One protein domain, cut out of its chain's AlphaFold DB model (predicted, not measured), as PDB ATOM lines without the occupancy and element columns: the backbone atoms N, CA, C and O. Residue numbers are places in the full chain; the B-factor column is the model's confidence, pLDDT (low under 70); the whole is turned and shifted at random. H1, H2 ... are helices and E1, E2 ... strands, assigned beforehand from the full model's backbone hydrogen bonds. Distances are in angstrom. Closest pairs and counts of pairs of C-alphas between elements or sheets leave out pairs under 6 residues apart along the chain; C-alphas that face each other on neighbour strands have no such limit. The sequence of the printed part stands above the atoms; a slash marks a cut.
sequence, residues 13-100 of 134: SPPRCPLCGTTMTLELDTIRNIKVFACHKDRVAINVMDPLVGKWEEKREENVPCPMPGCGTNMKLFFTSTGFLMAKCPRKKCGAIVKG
ATOM      1  N   SER A  13      17.623  14.839  91.523       73.31
ATOM      2  CA  SER A  13      18.525  13.796  92.004       73.31
ATOM      3  C   SER A  13      19.397  13.300  90.846       73.31
ATOM      4  O   SER A  13      18.848  13.099  89.759       73.31
ATOM      5  N   PRO A  14      20.713  13.092  91.038       85.50
ATOM      6  CA  PRO A  14      21.577  12.687  89.940       85.50
ATOM      7  C   PRO A  14      21.031  11.429  89.243       85.50
ATOM      8  O   PRO A  14      20.700  10.458  89.934       85.50
ATOM      9  N   PRO A  15      20.919  11.425  87.903       89.56
ATOM     10  CA  PRO A  15      20.343  10.300  87.177       89.56
ATOM     11  C   PRO A  15      21.282   9.091  87.222       89.56
ATOM     12  O   PRO A  15      22.474   9.206  87.535       89.56
ATOM     13  N   ARG A  16      20.780   7.910  86.858       91.25
ATOM     14  CA  ARG A  16      21.648   6.753  86.620       91.25
ATOM     15  C   ARG A  16      22.216   6.805  85.214       91.25
ATOM     16  O   ARG A  16      21.517   7.121  84.258       91.25
ATOM     17  N   CYS A  17      23.477   6.418  85.062       89.56
ATOM     18  CA  CYS A  17      24.088   6.246  83.752       89.56
ATOM     19  C   CYS A  17      23.341   5.144  82.973       89.56
ATOM     20  O   CYS A  17      23.248   4.019  83.475       89.56
ATOM     21  N   PRO A  18      22.858   5.388  81.741       88.06
ATOM     22  CA  PRO A  18      22.121   4.378  80.980       88.06
ATOM     23  C   PRO A  18      22.991   3.167  80.621       88.06
ATOM     24  O   PRO A  18      22.490   2.045  80.511       88.06
ATOM     25  N   LEU A  19      24.311   3.365  80.506       88.44
ATOM     26  CA  LEU A  19      25.271   2.341  80.098       88.44
ATOM     27  C   LEU A  19      25.528   1.316  81.215       88.44
ATOM     28  O   LEU A  19      25.353   0.111  81.006       88.44
ATOM     29  N   CYS A  20      25.886   1.766  82.422       87.00
ATOM     30  CA  CYS A  20      26.228   0.877  83.542       87.00
ATOM     31  C   CYS A  20      25.247   0.871  84.718       87.00
ATOM     32  O   CYS A  20      25.383   0.007  85.584       87.00
ATOM     33  N   GLY A  21      24.274   1.782  84.759       88.88
ATOM     34  CA  GLY A  21      23.260   1.878  85.811       88.88
ATOM     35  C   GLY A  21      23.733   2.504  87.125       88.88
ATOM     36  O   GLY A  21      22.948   2.558  88.068       88.88
ATOM     37  N   THR A  22      24.983   2.964  87.224       90.06
ATOM     38  CA  THR A  22      25.471   3.667  88.423       90.06
ATOM     39  C   THR A  22      24.930   5.089  88.464       90.06
ATOM     40  O   THR A  22      24.871   5.747  87.425       90.06
ATOM     41  N   THR A  23      24.585   5.582  89.653       90.44
ATOM     42  CA  THR A  23      24.247   6.994  89.868       90.44
ATOM     43  C   THR A  23      25.406   7.884  89.424       90.44
ATOM     44  O   THR A  23      26.558   7.614  89.768       90.44
ATOM     45  N   MET A  24      25.107   8.905  88.626       90.69
ATOM     46  CA  MET A  24      26.092   9.880  88.163       90.69
ATOM     47  C   MET A  24      26.447  10.864  89.288       90.69
ATOM     48  O   MET A  24      25.649  11.108  90.189       90.69
ATOM     49  N   THR A  25      27.647  11.430  89.253       89.50
ATOM     50  CA  THR A  25      28.133  12.424  90.219       89.50
ATOM     51  C   THR A  25      27.938  13.835  89.674       89.50
ATOM     52  O   THR A  25      28.168  14.082  88.494       89.50
ATOM     53  N   LEU A  26      27.490  14.772  90.511       88.19
ATOM     54  CA  LEU A  26      27.418  16.187  90.140       88.19
ATOM     55  C   LEU A  26      28.808  16.816  90.265       88.19
ATOM     56  O   LEU A  26      29.372  16.843  91.358       88.19
ATOM     57  N   GLU A  27      29.338  17.347  89.169       86.31
ATOM     58  CA  GLU A  27      30.691  17.903  89.093       86.31
ATOM     59  C   GLU A  27      30.723  19.230  88.336       86.31
ATOM     60  O   GLU A  27      29.840  19.532  87.532       86.31
ATOM     61  N   LEU A  28      31.765  20.027  88.587       83.12
ATOM     62  CA  LEU A  28      32.095  21.198  87.780       83.12
ATOM     63  C   LEU A  28      33.084  20.779  86.686       83.12
ATOM     64  O   LEU A  28      34.176  20.295  86.978       83.12
ATOM     65  N   ASP A  29      32.708  20.981  85.428       79.69
ATOM     66  CA  ASP A  29      33.627  20.932  84.298       79.69
ATOM     67  C   ASP A  29      34.387  22.254  84.233       79.69
ATOM     68  O   ASP A  29      33.824  23.284  83.865       79.69
ATOM     69  N   THR A  30      35.651  22.234  84.655       78.38
ATOM     70  CA  THR A  30      36.488  23.433  84.773       78.38
ATOM     71  C   THR A  30      36.925  23.989  83.422       78.38
ATOM     72  O   THR A  30      37.203  25.181  83.339       78.38
ATOM     73  N   ILE A  31      36.942  23.174  82.359       76.44
ATOM     74  CA  ILE A  31      37.288  23.627  81.005       76.44
ATOM     75  C   ILE A  31      36.134  24.435  80.417       76.44
ATOM     76  O   ILE A  31      36.339  25.518  79.875       76.44
ATOM     77  N   ARG A  32      34.911  23.907  80.520       75.88
ATOM     78  CA  ARG A  32      33.708  24.552  79.971       75.88
ATOM     79  C   ARG A  32      33.023  25.499  80.960       75.88
ATOM     80  O   ARG A  32      32.113  26.222  80.570       75.88
ATOM     81  N   ASN A  33      33.457  25.501  82.221       81.31
ATOM     82  CA  ASN A  33      32.862  26.227  83.344       81.31
ATOM     83  C   ASN A  33      31.350  25.960  83.508       81.31
ATOM     84  O   ASN A  33      30.550  26.876  83.705       81.31
ATOM     85  N   ILE A  34      30.952  24.688  83.405       82.25
ATOM     86  CA  ILE A  34      29.555  24.237  83.521       82.25
ATOM     87  C   ILE A  34      29.420  23.121  84.553       82.25
ATOM     88  O   ILE A  34      30.350  22.353  84.784       82.25
ATOM     89  N   LYS A  35      28.235  22.984  85.150       85.19
ATOM     90  CA  LYS A  35      27.912  21.815  85.973       85.19
ATOM     91  C   LYS A  35      27.487  20.651  85.083       85.19
ATOM     92  O   LYS A  35      26.696  20.828  84.157       85.19
ATOM     93  N   VAL A  36      27.970  19.457  85.399       88.06
ATOM     94  CA  VAL A  36      27.652  18.225  84.676       88.06
ATOM     95  C   VAL A  36      27.272  17.107  85.640       88.06
ATOM     96  O   VAL A  36      27.752  17.062  86.771       88.06
ATOM     97  N   PHE A  37      26.453  16.170  85.175       90.56
ATOM     98  CA  PHE A  37      26.384  14.835  85.754       90.56
ATOM     99  C   PHE A  37      27.424  13.959  85.058       90.56
ATOM    100  O   PHE A  37      27.399  13.837  83.835       90.56
ATOM    101  N   ALA A  38      28.335  13.354  85.817       89.44
ATOM    102  CA  ALA A  38      29.443  12.554  85.311       89.44
ATOM    103  C   ALA A  38      29.320  11.081  85.724       89.44
ATOM    104  O   ALA A  38      28.904  10.734  86.825       89.44
ATOM    105  N   CYS A  39      29.701  10.184  84.824       88.81
ATOM    106  CA  CYS A  39      29.860   8.766  85.096       88.81
ATOM    107  C   CYS A  39      31.305   8.374  84.801       88.81
ATOM    108  O   CYS A  39      31.675   8.149  83.649       88.81
ATOM    109  N   HIS A  40      32.111   8.205  85.849       85.56
ATOM    110  CA  HIS A  40      33.527   7.830  85.721       85.56
ATOM    111  C   HIS A  40      33.749   6.425  85.170       85.56
ATOM    112  O   HIS A  40      34.748   6.178  84.499       85.56
ATOM    113  N   LYS A  41      32.804   5.508  85.401       85.06
ATOM    114  CA  LYS A  41      32.920   4.111  84.963       85.06
ATOM    115  C   LYS A  41      32.952   3.969  83.441       85.06
ATOM    116  O   LYS A  41      33.803   3.264  82.914       85.06
ATOM    117  N   ASP A  42      32.021   4.620  82.751       84.19
ATOM    118  CA  ASP A  42      31.952   4.624  81.282       84.19
ATOM    119  C   ASP A  42      32.517   5.913  80.653       84.19
ATOM    120  O   ASP A  42      32.554   6.024  79.432       84.19
ATOM    121  N   ARG A  43      32.994   6.860  81.475       81.69
ATOM    122  CA  ARG A  43      33.517   8.179  81.072       81.69
ATOM    123  C   ARG A  43      32.587   8.954  80.151       81.69
ATOM    124  O   ARG A  43      32.963   9.384  79.063       81.69
ATOM    125  N   VAL A  44      31.360   9.114  80.614       86.00
ATOM    126  CA  VAL A  44      30.360   9.948  79.956       86.00
ATOM    127  C   VAL A  44      29.912  11.037  80.914       86.00
ATOM    128  O   VAL A  44      29.885  10.821  82.127       86.00
ATOM    129  N   ALA A  45      29.570  12.199  80.381       88.69
ATOM    130  CA  ALA A  45      29.039  13.308  81.151       88.69
ATOM    131  C   ALA A  45      27.899  13.965  80.378       88.69
ATOM    132  O   ALA A  45      27.736  13.727  79.191       88.69
ATOM    133  N   ILE A  46      27.078  14.747  81.065       87.56
ATOM    134  CA  ILE A  46      26.009  15.535  80.455       87.56
ATOM    135  C   ILE A  46      25.848  16.821  81.251       87.56
ATOM    136  O   ILE A  46      25.936  16.804  82.479       87.56
ATOM    137  N   ASN A  47      25.623  17.942  80.571       88.44
ATOM    138  CA  ASN A  47      25.310  19.203  81.237       88.44
ATOM    139  C   ASN A  47      24.041  19.038  82.089       88.44
ATOM    140  O   ASN A  47      23.052  18.486  81.619       88.44
ATOM    141  N   VAL A  48      24.048  19.535  83.328       88.06
ATOM    142  CA  VAL A  48      22.869  19.464  84.214       88.06
ATOM    143  C   VAL A  48      21.637  20.164  83.635       88.06
ATOM    144  O   VAL A  48      20.519  19.826  84.001       88.06
ATOM    145  N   MET A  49      21.844  21.130  82.737       87.06
ATOM    146  CA  MET A  49      20.784  21.863  82.041       87.06
ATOM    147  C   MET A  49      20.355  21.198  80.725       87.06
ATOM    148  O   MET A  49      19.489  21.732  80.035       87.06
ATOM    149  N   ASP A  50      20.971  20.079  80.332       87.50
ATOM    150  CA  ASP A  50      20.604  19.390  79.099       87.50
ATOM    151  C   ASP A  50      19.181  18.810  79.230       87.50
ATOM    152  O   ASP A  50      18.887  18.087  80.186       87.50
ATOM    153  N   PRO A  51      18.272  19.087  78.278       85.56
ATOM    154  CA  PRO A  51      16.885  18.633  78.356       85.56
ATOM    155  C   PRO A  51      16.725  17.110  78.245       85.56
ATOM    156  O   PRO A  51      15.596  16.622  78.334       85.56
ATOM    157  N   LEU A  52      17.800  16.365  77.970       84.94
ATOM    158  CA  LEU A  52      17.815  14.907  77.887       84.94
ATOM    159  C   LEU A  52      18.307  14.229  79.169       84.94
ATOM    160  O   LEU A  52      18.242  13.003  79.236       84.94
ATOM    161  N   VAL A  53      18.727  14.987  80.192       87.81
ATOM    162  CA  VAL A  53      19.066  14.447  81.519       87.81
ATOM    163  C   VAL A  53      17.947  13.527  82.015       87.81
ATOM    164  O   VAL A  53      16.786  13.921  82.079       87.81
ATOM    165  N   GLY A  54      18.291  12.274  82.326       82.81
ATOM    166  CA  GLY A  54      17.366  11.280  82.879       82.81
ATOM    167  C   GLY A  54      16.346  10.703  81.890       82.81
ATOM    168  O   GLY A  54      15.763   9.663  82.174       82.81
ATOM    169  N   LYS A  55      16.167  11.270  80.687       82.19
ATOM    170  CA  LYS A  55      15.152  10.789  79.724       82.19
ATOM    171  C   LYS A  55      15.386   9.364  79.222       82.19
ATOM    172  O   LYS A  55      14.451   8.695  78.788       82.19
ATOM    173  N   TRP A  56      16.619   8.873  79.285       78.31
ATOM    174  CA  TRP A  56      16.945   7.472  78.995       78.31
ATOM    175  C   TRP A  56      16.405   6.491  80.048       78.31
ATOM    176  O   TRP A  56      16.342   5.294  79.789       78.31
ATOM    177  N   GLU A  57      16.026   6.963  81.239       72.38
ATOM    178  CA  GLU A  57      15.342   6.136  82.239       72.38
ATOM    179  C   GLU A  57      13.871   5.906  81.851       72.38
ATOM    180  O   GLU A  57      13.300   4.867  82.184       72.38
ATOM    181  N   GLU A  58      13.291   6.838  81.086       68.62
ATOM    182  CA  GLU A  58      11.920   6.786  80.567       68.62
ATOM    183  C   GLU A  58      11.836   6.055  79.215       68.62
ATOM    184  O   GLU A  58      10.911   5.278  78.972       68.62
ATOM    185  N   LYS A  59      12.814   6.272  78.324       58.62
ATOM    186  CA  LYS A  59      12.868   5.653  76.992       58.62
ATOM    187  C   LYS A  59      13.638   4.336  77.021       58.62
ATOM    188  O   LYS A  59      14.865   4.321  77.037       58.62
ATOM    189  N   ARG A  60      12.915   3.213  76.972       53.66
ATOM    190  CA  ARG A  60      13.514   1.865  76.967       53.66
ATOM    191  C   ARG A  60      13.954   1.328  75.603       53.66
ATOM    192  O   ARG A  60      14.630   0.306  75.587       53.66
ATOM    193  N   GLU A  61      13.607   1.957  74.481       52.00
ATOM    194  CA  GLU A  61      13.727   1.286  73.177       52.00
ATOM    195  C   GLU A  61      14.255   2.207  72.073       52.00
ATOM    196  O   GLU A  61      13.539   2.611  71.164       52.00
ATOM    197  N   GLU A  62      15.550   2.509  72.120       58.41
ATOM    198  CA  GLU A  62      16.305   2.744  70.888       58.41
ATOM    199  C   GLU A  62      17.074   1.454  70.578       58.41
ATOM    200  O   GLU A  62      18.043   1.087  71.244       58.41
ATOM    201  N   ASN A  63      16.570   0.705  69.595       64.62
ATOM    202  CA  ASN A  63      17.071  -0.619  69.232       64.62
ATOM    203  C   ASN A  63      18.287  -0.494  68.310       64.62
ATOM    204  O   ASN A  63      18.202  -0.776  67.118       64.62
ATOM    205  N   VAL A  64      19.423  -0.049  68.851       75.81
ATOM    206  CA  VAL A  64      20.698  -0.096  68.121       75.81
ATOM    207  C   VAL A  64      21.276  -1.507  68.257       75.81
ATOM    208  O   VAL A  64      21.661  -1.891  69.366       75.81
ATOM    209  N   PRO A  65      21.337  -2.305  67.176       83.12
ATOM    210  CA  PRO A  65      21.851  -3.664  67.258       83.12
ATOM    211  C   PRO A  65      23.355  -3.652  67.541       83.12
ATOM    212  O   PRO A  65      24.106  -2.837  67.005       83.12
ATOM    213  N   CYS A  66      23.816  -4.578  68.381       85.19
ATOM    214  CA  CYS A  66      25.244  -4.778  68.602       85.19
ATOM    215  C   CYS A  66      25.935  -5.180  67.282       85.19
ATOM    216  O   CYS A  66      25.493  -6.146  66.658       85.19
ATOM    217  N   PRO A  67      27.044  -4.522  66.888       83.44
ATOM    218  CA  PRO A  67      27.729  -4.802  65.624       83.44
ATOM    219  C   PRO A  67      28.461  -6.152  65.613       83.44
ATOM    220  O   PRO A  67      28.898  -6.607  64.562       83.44
ATOM    221  N   MET A  68      28.624  -6.799  66.774       85.12
ATOM    222  CA  MET A  68      29.315  -8.083  66.863       85.12
ATOM    223  C   MET A  68      28.467  -9.212  66.257       85.12
ATOM    224  O   MET A  68      27.353  -9.455  66.745       85.12
ATOM    225  N   PRO A  69      29.005  -9.961  65.271       80.12
ATOM    226  CA  PRO A  69      28.319 -11.103  64.679       80.12
ATOM    227  C   PRO A  69      27.858 -12.101  65.747       80.12
ATOM    228  O   PRO A  69      28.613 -12.468  66.648       80.12
ATOM    229  N   GLY A  70      26.592 -12.517  65.682       81.25
ATOM    230  CA  GLY A  70      26.017 -13.489  66.619       81.25
ATOM    231  C   GLY A  70      25.695 -12.953  68.025       81.25
ATOM    232  O   GLY A  70      25.250 -13.721  68.879       81.25
ATOM    233  N   CYS A  71      25.877 -11.653  68.305       84.88
ATOM    234  CA  CYS A  71      25.451 -11.094  69.591       84.88
ATOM    235  C   CYS A  71      23.928 -10.909  69.658       84.88
ATOM    236  O   CYS A  71      23.333 -11.250  70.682       84.88
ATOM    237  N   GLY A  72      23.325 -10.336  68.606       80.69
ATOM    238  CA  GLY A  72      21.872 -10.125  68.470       80.69
ATOM    239  C   GLY A  72      21.220  -9.275  69.572       80.69
ATOM    240  O   GLY A  72      20.004  -9.256  69.694       80.69
ATOM    241  N   THR A  73      22.017  -8.619  70.419       85.81
ATOM    242  CA  THR A  73      21.546  -7.851  71.581       85.81
ATOM    243  C   THR A  73      21.536  -6.367  71.246       85.81
ATOM    244  O   THR A  73      22.483  -5.888  70.622       85.81
ATOM    245  N   ASN A  74      20.527  -5.630  71.711       86.00
ATOM    246  CA  ASN A  74      20.503  -4.176  71.572       86.00
ATOM    247  C   ASN A  74      21.496  -3.518  72.533       86.00
ATOM    248  O   ASN A  74      21.671  -3.941  73.682       86.00
ATOM    249  N   MET A  75      22.181  -2.495  72.042       86.25
ATOM    250  CA  MET A  75      23.127  -1.711  72.814       86.25
ATOM    251  C   MET A  75      22.388  -0.703  73.692       86.25
ATOM    252  O   MET A  75      21.342  -0.177  73.330       86.25
ATOM    253  N   LYS A  76      22.967  -0.409  74.853       87.44
ATOM    254  CA  LYS A  76      22.567   0.723  75.687       87.44
ATOM    255  C   LYS A  76      23.213   1.982  75.147       87.44
ATOM    256  O   LYS A  76      24.388   1.938  74.794       87.44
ATOM    257  N   LEU A  77      22.477   3.083  75.125       86.19
ATOM    258  CA  LEU A  77      22.899   4.320  74.480       86.19
ATOM    259  C   LEU A  77      23.058   5.439  75.502       86.19
ATOM    260  O   LEU A  77      22.353   5.491  76.507       86.19
ATOM    261  N   PHE A  78      23.996   6.328  75.219       87.19
ATOM    262  CA  PHE A  78      24.192   7.595  75.887       87.19
ATOM    263  C   PHE A  78      24.282   8.683  74.821       87.19
ATOM    264  O   PHE A  78      25.149   8.648  73.938       87.19
ATOM    265  N   PHE A  79      23.360   9.631  74.906       84.50
ATOM    266  CA  PHE A  79      23.230  10.761  74.003       84.50
ATOM    267  C   PHE A  79      22.858  12.004  74.808       84.50
ATOM    268  O   PHE A  79      22.263  11.920  75.884       84.50
ATOM    269  N   THR A  80      23.219  13.155  74.270       85.56
ATOM    270  CA  THR A  80      22.933  14.483  74.815       85.56
ATOM    271  C   THR A  80      22.186  15.289  73.758       85.56
ATOM    272  O   THR A  80      22.016  14.844  72.619       85.56
ATOM    273  N   SER A  81      21.736  16.494  74.099       81.94
ATOM    274  CA  SER A  81      21.136  17.415  73.125       81.94
ATOM    275  C   SER A  81      22.075  17.774  71.966       81.94
ATOM    276  O   SER A  81      21.610  18.194  70.909       81.94
ATOM    277  N   THR A  82      23.386  17.568  72.136       76.62
ATOM    278  CA  THR A  82      24.404  17.788  71.101       76.62
ATOM    279  C   THR A  82      24.609  16.580  70.186       76.62
ATOM    280  O   THR A  82      25.229  16.722  69.133       76.62
ATOM    281  N   GLY A  83      24.069  15.409  70.541       76.62
ATOM    282  CA  GLY A  83      24.042  14.224  69.688       76.62
ATOM    283  C   GLY A  83      24.441  12.927  70.391       76.62
ATOM    284  O   GLY A  83      24.448  12.803  71.617       76.62
ATOM    285  N   PHE A  84      24.753  11.922  69.575       76.12
ATOM    286  CA  PHE A  84      25.185  10.605  70.034       76.12
ATOM    287  C   PHE A  84      26.632  10.631  70.537       76.12
ATOM    288  O   PHE A  84      27.531  11.099  69.838       76.12
ATOM    289  N   LEU A  85      26.866  10.051  71.717       80.06
ATOM    290  CA  LEU A  85      28.192  10.004  72.333       80.06
ATOM    291  C   LEU A  85      28.719   8.581  72.497       80.06
ATOM    292  O   LEU A  85      29.880   8.318  72.185       80.06
ATOM    293  N   MET A  86      27.902   7.651  72.999       85.81
ATOM    294  CA  MET A  86      28.366   6.287  73.249       85.81
ATOM    295  C   MET A  86      27.232   5.262  73.220       85.81
ATOM    296  O   MET A  86      26.148   5.500  73.738       85.81
ATOM    297  N   ALA A  87      27.517   4.077  72.690       85.88
ATOM    298  CA  ALA A  87      26.714   2.876  72.835       85.88
ATOM    299  C   ALA A  87      27.554   1.766  73.472       85.88
ATOM    300  O   ALA A  87      28.726   1.598  73.133       85.88
ATOM    301  N   LYS A  88      26.956   0.958  74.346       86.88
ATOM    302  CA  LYS A  88      27.607  -0.190  74.984       86.88
ATOM    303  C   LYS A  88      26.709  -1.417  74.964       86.88
ATOM    304  O   LYS A  88      25.567  -1.373  75.416       86.88
ATOM    305  N   CYS A  89      27.237  -2.540  74.492       87.81
ATOM    306  CA  CYS A  89      26.541  -3.814  74.562       87.81
ATOM    307  C   CYS A  89      26.396  -4.247  76.036       87.81
ATOM    308  O   CYS A  89      27.402  -4.354  76.745       87.81
ATOM    309  N   PRO A  90      25.175  -4.535  76.528       86.12
ATOM    310  CA  PRO A  90      24.966  -4.952  77.915       86.12
ATOM    311  C   PRO A  90      25.489  -6.370  78.196       86.12
ATOM    312  O   PRO A  90      25.681  -6.750  79.354       86.12
ATOM    313  N   ARG A  91      25.734  -7.176  77.153       86.00
ATOM    314  CA  ARG A  91      26.237  -8.544  77.289       86.00
ATOM    315  C   ARG A  91      27.713  -8.512  77.687       86.00
ATOM    316  O   ARG A  91      28.578  -8.252  76.854       86.00
ATOM    317  N   LYS A  92      28.006  -8.865  78.947       77.75
ATOM    318  CA  LYS A  92      29.369  -8.874  79.524       77.75
ATOM    319  C   LYS A  92      30.407  -9.622  78.675       77.75
ATOM    320  O   LYS A  92      31.545  -9.189  78.611       77.75
ATOM    321  N   LYS A  93      30.011 -10.723  78.018       80.94
ATOM    322  CA  LYS A  93      30.896 -11.517  77.142       80.94
ATOM    323  C   LYS A  93      31.193 -10.859  75.785       80.94
ATOM    324  O   LYS A  93      32.151 -11.251  75.141       80.94
ATOM    325  N   CYS A  94      30.357  -9.921  75.335       83.00
ATOM    326  CA  CYS A  94      30.541  -9.215  74.068       83.00
ATOM    327  C   CYS A  94      31.342  -7.928  74.273       83.00
ATOM    328  O   CYS A  94      32.329  -7.713  73.585       83.00
ATOM    329  N   GLY A  95      30.920  -7.076  75.215       74.94
ATOM    330  CA  GLY A  95      31.668  -5.872  75.591       74.94
ATOM    331  C   GLY A  95      31.815  -4.808  74.497       74.94
ATOM    332  O   GLY A  95      32.528  -3.836  74.723       74.94
ATOM    333  N   ALA A  96      31.149  -4.956  73.345       84.00
ATOM    334  CA  ALA A  96      31.246  -4.005  72.243       84.00
ATOM    335  C   ALA A  96      30.845  -2.592  72.684       84.00
ATOM    336  O   ALA A  96      29.808  -2.401  73.331       84.00
ATOM    337  N   ILE A  97      31.661  -1.612  72.312       85.38
ATOM    338  CA  ILE A  97      31.438  -0.191  72.572       85.38
ATOM    339  C   ILE A  97      31.560   0.540  71.241       85.38
ATOM    340  O   ILE A  97      32.547   0.371  70.531       85.38
ATOM    341  N   VAL A  98      30.572   1.369  70.926       83.00
ATOM    342  CA  VAL A  98      30.615   2.305  69.801       83.00
ATOM    343  C   VAL A  98      30.685   3.700  70.399       83.00
ATOM    344  O   VAL A  98      29.903   4.023  71.290       83.00
ATOM    345  N   LYS A  99      31.632   4.524  69.957       80.94
ATOM    346  CA  LYS A  99      31.765   5.912  70.413       80.94
ATOM    347  C   LYS A  99      31.481   6.847  69.249       80.94
ATOM    348  O   LYS A  99      31.888   6.559  68.127       80.94
ATOM    349  N   GLY A 100      30.778   7.939  69.523       68.81
ATOM    350  CA  GLY A 100      30.660   9.048  68.588       68.81
ATOM    351  C   GLY A 100      32.019   9.714  68.372       68.81
ATOM    352  O   GLY A 100      32.916   9.624  69.212       68.81
TER     353      GLY A 100
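Overview. This is residues 13 to 100 of the 134 residues of an uncharacterized protein of Gemmatimonadales bacterium (UniProt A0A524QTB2). There is little regular structure: two small three-strand sheets follow each other along an elongated body, E1-E2-E3 at one end and E4-E5-E6 nearer the middle, while the loop at Gly 70 reaches the other end. Each sheet is a meander, each strand the antiparallel neighbour of the one before. The 88 printed residues, mostly strand by class but under half in named elements, run E1 E2 E3 H1 E4 E5 E6. The whole is compact, radius of gyration of the C-alphas 13.3 A, spanning 43 by 23 by 21 A.

Along the chain. E1, residues 25 to 29, begins at C-alpha 25 (28.133, 12.424, 90.219). E2 is 34 to 39, 15.6 A; E3 44 to 47; H1 55 to 58; E4 76 to 80; E5 83 to 88, 15.8 A; E6 97 to 99, ending at C-alpha 99 (31.765, 5.912, 70.413).

Arrangement. Within hydrogen-bond range, hairpin E1 and E2 has N 27 and O 36, 2.9 A; E2 and E3, N 37 and O 46, 2.8 A; E4 and E5, N 78 and O 86, 2.7 A; E5 and E6, N 87 and O 98, 2.8 A. The closest C-alphas of E3 and E4, Ile 46 and Thr 80, are 6.5 A apart. H1, too short for an O i to N i+4 pair, only grazes E4-E5-E6 with residues 55 to 56.

Size, cuts and confidence. The farthest C-alphas, Asn 33 and Gly 70, are 43.6 A apart. The printed part has no cut; H1 to E4 is a long link. Residues 58 to 63 and 100 have pLDDT under 70.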